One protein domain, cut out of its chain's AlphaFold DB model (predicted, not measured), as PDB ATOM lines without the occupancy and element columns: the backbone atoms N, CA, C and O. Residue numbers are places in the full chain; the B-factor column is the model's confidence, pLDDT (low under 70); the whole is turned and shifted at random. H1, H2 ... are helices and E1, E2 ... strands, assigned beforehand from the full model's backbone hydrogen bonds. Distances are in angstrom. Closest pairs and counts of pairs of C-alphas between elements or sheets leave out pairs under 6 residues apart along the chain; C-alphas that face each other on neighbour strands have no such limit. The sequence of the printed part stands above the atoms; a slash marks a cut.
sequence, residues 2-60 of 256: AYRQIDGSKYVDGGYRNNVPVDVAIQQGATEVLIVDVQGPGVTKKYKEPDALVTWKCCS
ATOM      1  N   ALA A   2     153.639 150.880 146.514       73.31
ATOM      2  CA  ALA A   2     154.430 150.782 145.288       73.31
ATOM      3  C   ALA A   2     155.738 150.036 145.598       73.31
ATOM      4  O   ALA A   2     156.688 150.624 146.105       73.31
ATOM      5  N   TYR A   3     155.749 148.722 145.384       84.31
ATOM      6  CA  TYR A   3     156.963 147.909 145.399       84.31
ATOM      7  C   TYR A   3     157.161 147.294 144.014       84.31
ATOM      8  O   TYR A   3     156.189 147.005 143.313       84.31
ATOM      9  N   ARG A   4     158.415 147.086 143.621       87.88
ATOM     10  CA  ARG A   4     158.786 146.368 142.401       87.88
ATOM     11  C   ARG A   4     159.296 144.986 142.776       87.88
ATOM     12  O   ARG A   4     160.085 144.861 143.703       87.88
ATOM     13  N   GLN A   5     158.854 143.953 142.068       92.38
ATOM     14  CA  GLN A   5     159.400 142.610 142.235       92.38
ATOM     15  C   GLN A   5     160.513 142.379 141.207       92.38
ATOM     16  O   GLN A   5     160.296 142.605 140.016       92.38
ATOM     17  N   ILE A   6     161.695 141.981 141.676       92.06
ATOM     18  CA  ILE A   6     162.862 141.604 140.866       92.06
ATOM     19  C   ILE A   6     163.382 140.295 141.470       92.06
ATOM     20  O   ILE A   6     163.582 140.232 142.682       92.06
ATOM     21  N   ASP A   7     163.502 139.241 140.663       91.69
ATOM     22  CA  ASP A   7     163.970 137.906 141.082       91.69
ATOM     23  C   ASP A   7     163.292 137.375 142.356       91.69
ATOM     24  O   ASP A   7     163.926 136.968 143.326       91.69
ATOM     25  N   GLY A   8     161.958 137.454 142.401       92.56
ATOM     26  CA  GLY A   8     161.174 136.991 143.554       92.56
ATOM     27  C   GLY A   8     161.209 137.915 144.780       92.56
ATOM     28  O   GLY A   8     160.376 137.767 145.672       92.56
ATOM     29  N   SER A   9     162.095 138.911 144.803       91.44
ATOM     30  CA  SER A   9     162.281 139.838 145.922       91.44
ATOM     31  C   SER A   9     161.540 141.156 145.700       91.44
ATOM     32  O   SER A   9     161.460 141.659 144.580       91.44
ATOM     33  N   LYS A  10     160.971 141.727 146.769       89.19
ATOM     34  CA  LYS A  10     160.225 142.997 146.724       89.19
ATOM     35  C   LYS A  10     161.133 144.166 147.099       89.19
ATOM     36  O   LYS A  10     161.636 144.222 148.217       89.19
ATOM     37  N   TYR A  11     161.248 145.132 146.200       84.38
ATOM     38  CA  TYR A  11     162.029 146.353 146.351       84.38
ATOM     39  C   TYR A  11     161.106 147.558 146.488       84.38
ATOM     40  O   TYR A  11     160.078 147.651 145.815       84.38
ATOM     41  N   VAL A  12     161.473 148.491 147.360       83.44
ATOM     42  CA  VAL A  12     160.784 149.769 147.553       83.44
ATOM     43  C   VAL A  12     161.825 150.865 147.417       83.44
ATOM     44  O   VAL A  12     162.951 150.703 147.883       83.44
ATOM     45  N   ASP A  13     161.451 151.962 146.773       79.44
ATOM     46  CA  ASP A  13     162.326 153.115 146.608       79.44
ATOM     47  C   ASP A  13     162.701 153.729 147.975       79.44
ATOM     48  O   ASP A  13     161.868 153.831 148.886       79.44
ATOM     49  N   GLY A  14     163.980 154.090 148.123       75.12
ATOM     50  CA  GLY A  14     164.542 154.625 149.366       75.12
ATOM     51  C   GLY A  14     163.822 155.887 149.838       75.12
ATOM     52  O   GLY A  14     163.547 156.004 151.028       75.12
ATOM     53  N   GLY A  15     163.377 156.732 148.904       77.06
ATOM     54  CA  GLY A  15     162.511 157.895 149.111       77.06
ATOM     55  C   GLY A  15     161.279 157.620 149.985       77.06
ATOM     56  O   GLY A  15     160.828 158.450 150.777       77.06
ATOM     57  N   TYR A  16     160.705 156.423 149.862       76.56
ATOM     58  CA  TYR A  16     159.472 156.057 150.561       76.56
ATOM     59  C   TYR A  16     159.693 155.436 151.942       76.56
ATOM     60  O   TYR A  16     158.734 155.331 152.711       76.56
ATOM     61  N   ARG A  17     160.905 154.968 152.265       79.50
ATOM     62  CA  ARG A  17     161.151 154.217 153.511       79.50
ATOM     63  C   ARG A  17     162.449 154.539 154.237       79.50
ATOM     64  O   ARG A  17     162.481 154.385 155.457       79.50
ATOM     65  N   ASN A  18     163.509 154.882 153.518       83.62
ATOM     66  CA  ASN A  18     164.830 155.115 154.080       83.62
ATOM     67  C   ASN A  18     165.678 156.042 153.185       83.62
ATOM     68  O   ASN A  18     166.523 155.572 152.425       83.62
ATOM     69  N   ASN A  19     165.445 157.358 153.274       84.25
ATOM     70  CA  ASN A  19     166.122 158.369 152.441       84.25
ATOM     71  C   ASN A  19     167.637 158.457 152.658       84.25
ATOM     72  O   ASN A  19     168.361 158.870 151.757       84.25
ATOM     73  N   VAL A  20     168.105 158.110 153.857       89.00
ATOM     74  CA  VAL A  20     169.519 158.168 154.243       89.00
ATOM     75  C   VAL A  20     169.848 156.850 154.952       89.00
ATOM     76  O   VAL A  20     169.743 156.781 156.179       89.00
ATOM     77  N   PRO A  21     170.172 155.778 154.203       90.19
ATOM     78  CA  PRO A  21     170.228 154.410 154.721       90.19
ATOM     79  C   PRO A  21     171.522 154.107 155.495       90.19
ATOM     80  O   PRO A  21     172.258 153.175 155.175       90.19
ATOM     81  N   VAL A  22     171.806 154.893 156.538       92.25
ATOM     82  CA  VAL A  22     172.994 154.723 157.396       92.25
ATOM     83  C   VAL A  22     172.964 153.379 158.123       92.25
ATOM     84  O   VAL A  22     173.995 152.734 158.281       92.25
ATOM     85  N   ASP A  23     171.776 152.906 158.510       91.94
ATOM     86  CA  ASP A  23     171.597 151.595 159.136       91.94
ATOM     87  C   ASP A  23     172.076 150.447 158.248       91.94
ATOM     88  O   ASP A  23     172.637 149.479 158.757       91.94
ATOM     89  N   VAL A  24     171.893 150.563 156.930       91.69
ATOM     90  CA  VAL A  24     172.383 149.570 155.969       91.69
ATOM     91  C   VAL A  24     173.910 149.587 155.925       91.69
ATOM     92  O   VAL A  24     174.518 148.523 155.967       91.69
ATOM     93  N   ALA A  25     174.537 150.769 155.910       92.69
ATOM     94  CA  ALA A  25     175.997 150.883 155.953       92.69
ATOM     95  C   ALA A  25     176.575 150.253 157.233       92.69
ATOM     96  O   ALA A  25     177.510 149.457 157.162       92.69
ATOM     97  N   ILE A  26     175.964 150.528 158.389       93.06
ATOM     98  CA  ILE A  26     176.358 149.937 159.678       93.06
ATOM     99  C   ILE A  26     176.228 148.407 159.646       93.06
ATOM    100  O   ILE A  26     177.140 147.703 160.071       93.06
ATOM    101  N   GLN A  27     175.121 147.869 159.118       92.81
ATOM    102  CA  GLN A  27     174.909 146.416 159.007       92.81
ATOM    103  C   GLN A  27     175.938 145.725 158.104       92.81
ATOM    104  O   GLN A  27     176.240 144.555 158.319       92.81
ATOM    105  N   GLN A  28     176.483 146.445 157.124       94.44
ATOM    106  CA  GLN A  28     177.558 145.966 156.251       94.44
ATOM    107  C   GLN A  28     178.958 146.136 156.870       94.44
ATOM    108  O   GLN A  28     179.956 145.860 156.211       94.44
ATOM    109  N   GLY A  29     179.049 146.566 158.133       93.94
ATOM    110  CA  GLY A  29     180.307 146.681 158.867       93.94
ATOM    111  C   GLY A  29     181.009 148.032 158.735       93.94
ATOM    112  O   GLY A  29     182.193 148.118 159.049       93.94
ATOM    113  N   ALA A  30     180.319 149.090 158.287       95.12
ATOM    114  CA  ALA A  30     180.900 150.430 158.276       95.12
ATOM    115  C   ALA A  30     181.216 150.905 159.705       95.12
ATOM    116  O   ALA A  30     180.336 150.949 160.566       95.12
ATOM    117  N   THR A  31     182.470 151.290 159.937       95.12
ATOM    118  CA  THR A  31     182.949 151.906 161.190       95.12
ATOM    119  C   THR A  31     183.020 153.428 161.102       95.12
ATOM    120  O   THR A  31     183.147 154.106 162.117       95.12
ATOM    121  N   GLU A  32     182.913 153.972 159.891       95.44
ATOM    122  CA  GLU A  32     182.883 155.401 159.618       95.44
ATOM    123  C   GLU A  32     181.918 155.690 158.465       95.44
ATOM    124  O   GLU A  32     181.851 154.933 157.492       95.44
ATOM    125  N   VAL A  33     181.152 156.778 158.578       94.25
ATOM    126  CA  VAL A  33     180.190 157.209 157.559       94.25
ATOM    127  C   VAL A  33     180.281 158.712 157.301       94.25
ATOM    128  O   VAL A  33     180.261 159.528 158.222       94.25
ATOM    129  N   LEU A  34     180.316 159.081 156.019       93.25
ATOM    130  CA  LEU A  34     180.128 160.453 155.553       93.25
ATOM    131  C   LEU A  34     178.720 160.592 154.971       93.25
ATOM    132  O   LEU A  34     178.421 160.114 153.877       93.25
ATOM    133  N   ILE A  35     177.845 161.245 155.724       93.38
ATOM    134  CA  ILE A  35     176.446 161.460 155.378       93.38
ATOM    135  C   ILE A  35     176.318 162.799 154.657       93.38
ATOM    136  O   ILE A  35     176.487 163.853 155.267       93.38
ATOM    137  N   VAL A  36     175.951 162.761 153.378       92.25
ATOM    138  CA  VAL A  36     175.581 163.952 152.603       92.25
ATOM    139  C   VAL A  36     174.060 164.000 152.483       92.25
ATOM    140  O   VAL A  36     173.465 163.287 151.678       92.25
ATOM    141  N   ASP A  37     173.425 164.820 153.318       91.00
ATOM    142  CA  ASP A  37     171.968 164.930 153.409       91.00
ATOM    143  C   ASP A  37     171.479 166.209 152.716       91.00
ATOM    144  O   ASP A  37     171.623 167.323 153.228       91.00
ATOM    145  N   VAL A  38     170.880 166.032 151.535       88.44
ATOM    146  CA  VAL A  38     170.275 167.111 150.734       88.44
ATOM    147  C   VAL A  38     168.845 167.458 151.171       88.44
ATOM    148  O   VAL A  38     168.186 168.255 150.508       88.44
ATOM    149  N   GLN A  39     168.347 166.864 152.264       84.62
ATOM    150  CA  GLN A  39     167.023 167.126 152.842       84.62
ATOM    151  C   GLN A  39     165.872 166.954 151.834       84.62
ATOM    152  O   GLN A  39     164.893 167.703 151.831       84.62
ATOM    153  N   GLY A  40     165.998 165.956 150.954       81.88
ATOM    154  CA  GLY A  40     164.970 165.611 149.979       81.88
ATOM    155  C   GLY A  40     163.679 165.091 150.632       81.88
ATOM    156  O   GLY A  40     163.694 164.645 151.784       81.88
ATOM    157  N   PRO A  41     162.546 165.120 149.909       80.31
ATOM    158  CA  PRO A  41     161.275 164.608 150.411       80.31
ATOM    159  C   PRO A  41     161.362 163.103 150.688       80.31
ATOM    160  O   PRO A  41     162.001 162.367 149.940       80.31
ATOM    161  N   GLY A  42     160.696 162.637 151.745       82.44
ATOM    162  CA  GLY A  42     160.621 161.216 152.088       82.44
ATOM    163  C   GLY A  42     160.811 160.944 153.574       82.44
ATOM    164  O   GLY A  42     160.688 161.849 154.403       82.44
ATOM    165  N   VAL A  43     161.065 159.681 153.918       79.56
ATOM    166  CA  VAL A  43     161.179 159.230 155.313       79.56
ATOM    167  C   VAL A  43     162.612 158.805 155.612       79.56
ATOM    168  O   VAL A  43     163.110 157.821 155.066       79.56
ATOM    169  N   THR A  44     163.263 159.510 156.535       82.88
ATOM    170  CA  THR A  44     164.541 159.070 157.111       82.88
ATOM    171  C   THR A  44     164.263 158.100 158.252       82.88
ATOM    172  O   THR A  44     163.653 158.464 159.263       82.88
ATOM    173  N   LYS A  45     164.691 156.846 158.094       84.38
ATOM    174  CA  LYS A  45     164.534 155.817 159.122       84.38
ATOM    175  C   LYS A  45     165.441 156.145 160.311       84.38
ATOM    176  O   LYS A  45     166.623 156.431 160.141       84.38
ATOM    177  N   LYS A  46     164.898 156.085 161.530       86.81
ATOM    178  CA  LYS A  46     165.712 156.193 162.749       86.81
ATOM    179  C   LYS A  46     166.572 154.940 162.904       86.81
ATOM    180  O   LYS A  46     166.073 153.828 162.730       86.81
ATOM    181  N   TYR A  47     167.825 155.124 163.290       86.56
ATOM    182  CA  TYR A  47     168.752 154.044 163.605       86.56
ATOM    183  C   TYR A  47     169.428 154.317 164.949       86.56
ATOM    184  O   TYR A  47     169.463 155.458 165.412       86.56
ATOM    185  N   LYS A  48     169.907 153.253 165.601       87.44
ATOM    186  CA  LYS A  48     170.750 153.380 166.787       87.44
ATOM    187  C   LYS A  48     172.188 153.485 166.307       87.44
ATOM    188  O   LYS A  48     172.694 152.540 165.709       87.44
ATOM    189  N   GLU A  49     172.796 154.632 166.547       86.81
ATOM    190  CA  GLU A  49     174.203 154.858 166.252       86.81
ATOM    191  C   GLU A  49     175.061 154.062 167.252       86.81
ATOM    192  O   GLU A  49     174.853 154.202 168.461       86.81
ATOM    193  N   PRO A  50     175.940 153.154 166.790       90.69
ATOM    194  CA  PRO A  50     176.892 152.477 167.662       90.69
ATOM    195  C   PRO A  50     177.919 153.466 168.220       90.69
ATOM    196  O   PRO A  50     178.390 154.323 167.483       90.69
ATOM    197  N   ASP A  51     178.348 153.285 169.472       89.94
ATOM    198  CA  ASP A  51     179.308 154.196 170.125       89.94
ATOM    199  C   ASP A  51     180.660 154.294 169.391       89.94
ATOM    200  O   ASP A  51     181.354 155.302 169.491       89.94
ATOM    201  N   ALA A  52     181.043 153.248 168.650       90.75
ATOM    202  CA  ALA A  52     182.288 153.189 167.883       90.75
ATOM    203  C   ALA A  52     182.175 153.753 166.453       90.75
ATOM    204  O   ALA A  52     183.177 153.772 165.740       90.75
ATOM    205  N   LEU A  53     180.979 154.157 166.004       93.62
ATOM    206  CA  LEU A  53     180.790 154.705 164.662       93.62
ATOM    207  C   LEU A  53     181.283 156.153 164.617       93.62
ATOM    208  O   LEU A  53     180.825 156.998 165.383       93.62
ATOM    209  N   VAL A  54     182.174 156.455 163.679       93.81
ATOM    210  CA  VAL A  54     182.554 157.839 163.380       93.81
ATOM    211  C   VAL A  54     181.596 158.399 162.332       93.81
ATOM    212  O   VAL A  54     181.524 157.894 161.211       93.81
ATOM    213  N   THR A  55     180.865 159.457 162.679       92.31
ATOM    214  CA  THR A  55     179.862 160.054 161.789       92.31
ATOM    215  C   THR A  55     180.216 161.483 161.418       92.31
ATOM    216  O   THR A  55     180.295 162.372 162.265       92.31
ATOM    217  N   TRP A  56     180.310 161.722 160.114       92.44
ATOM    218  CA  TRP A  56     180.425 163.050 159.527       92.44
ATOM    219  C   TRP A  56     179.118 163.383 158.829       92.44
ATOM    220  O   TRP A  56     178.752 162.734 157.851       92.44
ATOM    221  N   LYS A  57     178.390 164.389 159.314       91.12
ATOM    222  CA  LYS A  57     177.144 164.825 158.679       91.12
ATOM    223  C   LYS A  57     177.335 166.167 157.990       91.12
ATOM    224  O   LYS A  57     177.526 167.187 158.642       91.12
ATOM    225  N   CYS A  58     177.201 166.160 156.671       92.88
ATOM    226  CA  CYS A  58     177.155 167.344 155.835       92.88
ATOM    227  C   CYS A  58     175.710 167.589 155.389       92.88
ATOM    228  O   CYS A  58     175.141 166.819 154.612       92.88
ATOM    229  N   CYS A  59     175.113 168.674 155.876       91.62
ATOM    230  CA  CYS A  59     173.797 169.136 155.448       91.62
ATOM    231  C   CYS A  59     173.755 170.661 155.418       91.62
ATOM    232  O   CYS A  59     174.367 171.319 156.255       91.62
ATOM    233  N   SER A  60     172.992 171.223 154.483       90.38
ATOM    234  CA  SER A  60     172.784 172.668 154.421       90.38
ATOM    235  C   SER A  60     171.818 173.129 155.510       90.38
ATOM    236  O   SER A  60     170.732 172.571 155.677       90.38
TER     237      SER A  60
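This is residues 2 to 60 of the 256 residues of the protein "Patatin" of Enterococcus mundtii QU 25 (UniProt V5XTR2). A small two-stranded hairpin, E1 and E2, lies at one end of a loose, only just flat model, and a longer pair of parallel strands, E3 and E4, lies at the other end. The short helices H1 and H2 come between them along the chain, and a wide loop of residues 38 to 53 leads from the end of E3 back to the beginning of E4. The printed part has 59 residues with the order E1, E2, H1, H2, E3, E4, and its two sheets are E1 and E2, antiparallel, and E3 and E4, parallel. The class is mixed, helices and strands, with under half of the residues in named elements. The whole is loose, with a radius of gyration of the C-alphas of 13.3 A, and spans 36 by 27 by 15 A.

E1, residues 4 to 6, begins at C-alpha 4 at (158.786, 146.368, 142.401), and E2 takes residues 9 to 11; each is 6.5 A long. H1, residues 14 to 17, measures 5.4 A, and H2, residues 22 to 27, measures 8.7 A from C-alpha 22 at (172.994, 154.723, 157.396). E3, residues 32 to 37, is 15.8 A long. E4, residues 54 to 59, is 16.3 A long and ends at C-alpha 59 at (173.797, 169.136, 155.448).

E1 and E2 form a hairpin, antiparallel at 141 degrees, with N 4 and O 11 2.8 A apart and N 6 and O 9 2.9 A apart, within hydrogen-bond range. E1 is apart from H1, and H1 is apart from H2. The closest C-alphas of H2 and E3 are those of Val 22 and Val 33, 7.6 A apart. H2 and E4 are apart. E3 and E4 are parallel, with 12 degrees between their directions; N 33 and O 54 are 2.9 A apart and N 35 and O 56 are 2.8 A apart, within hydrogen-bond range. Every O i to N i+4 pair of H2 is within hydrogen-bond range; H1 is too short for such a pair, and its one O i to N i+3 pair is within range.

The two C-alphas farthest apart are those of Gly 8 and Ser 60, at 39.1 A. The outline is flat, but only just, with its shortest span 15 A. The link from E3 to E4, 16 residues, is long; the other links are tight. The printed part has no cut. The mean pLDDT of the printed part is 88.3, H1 has a mean of 77, and no printed residue is under 70.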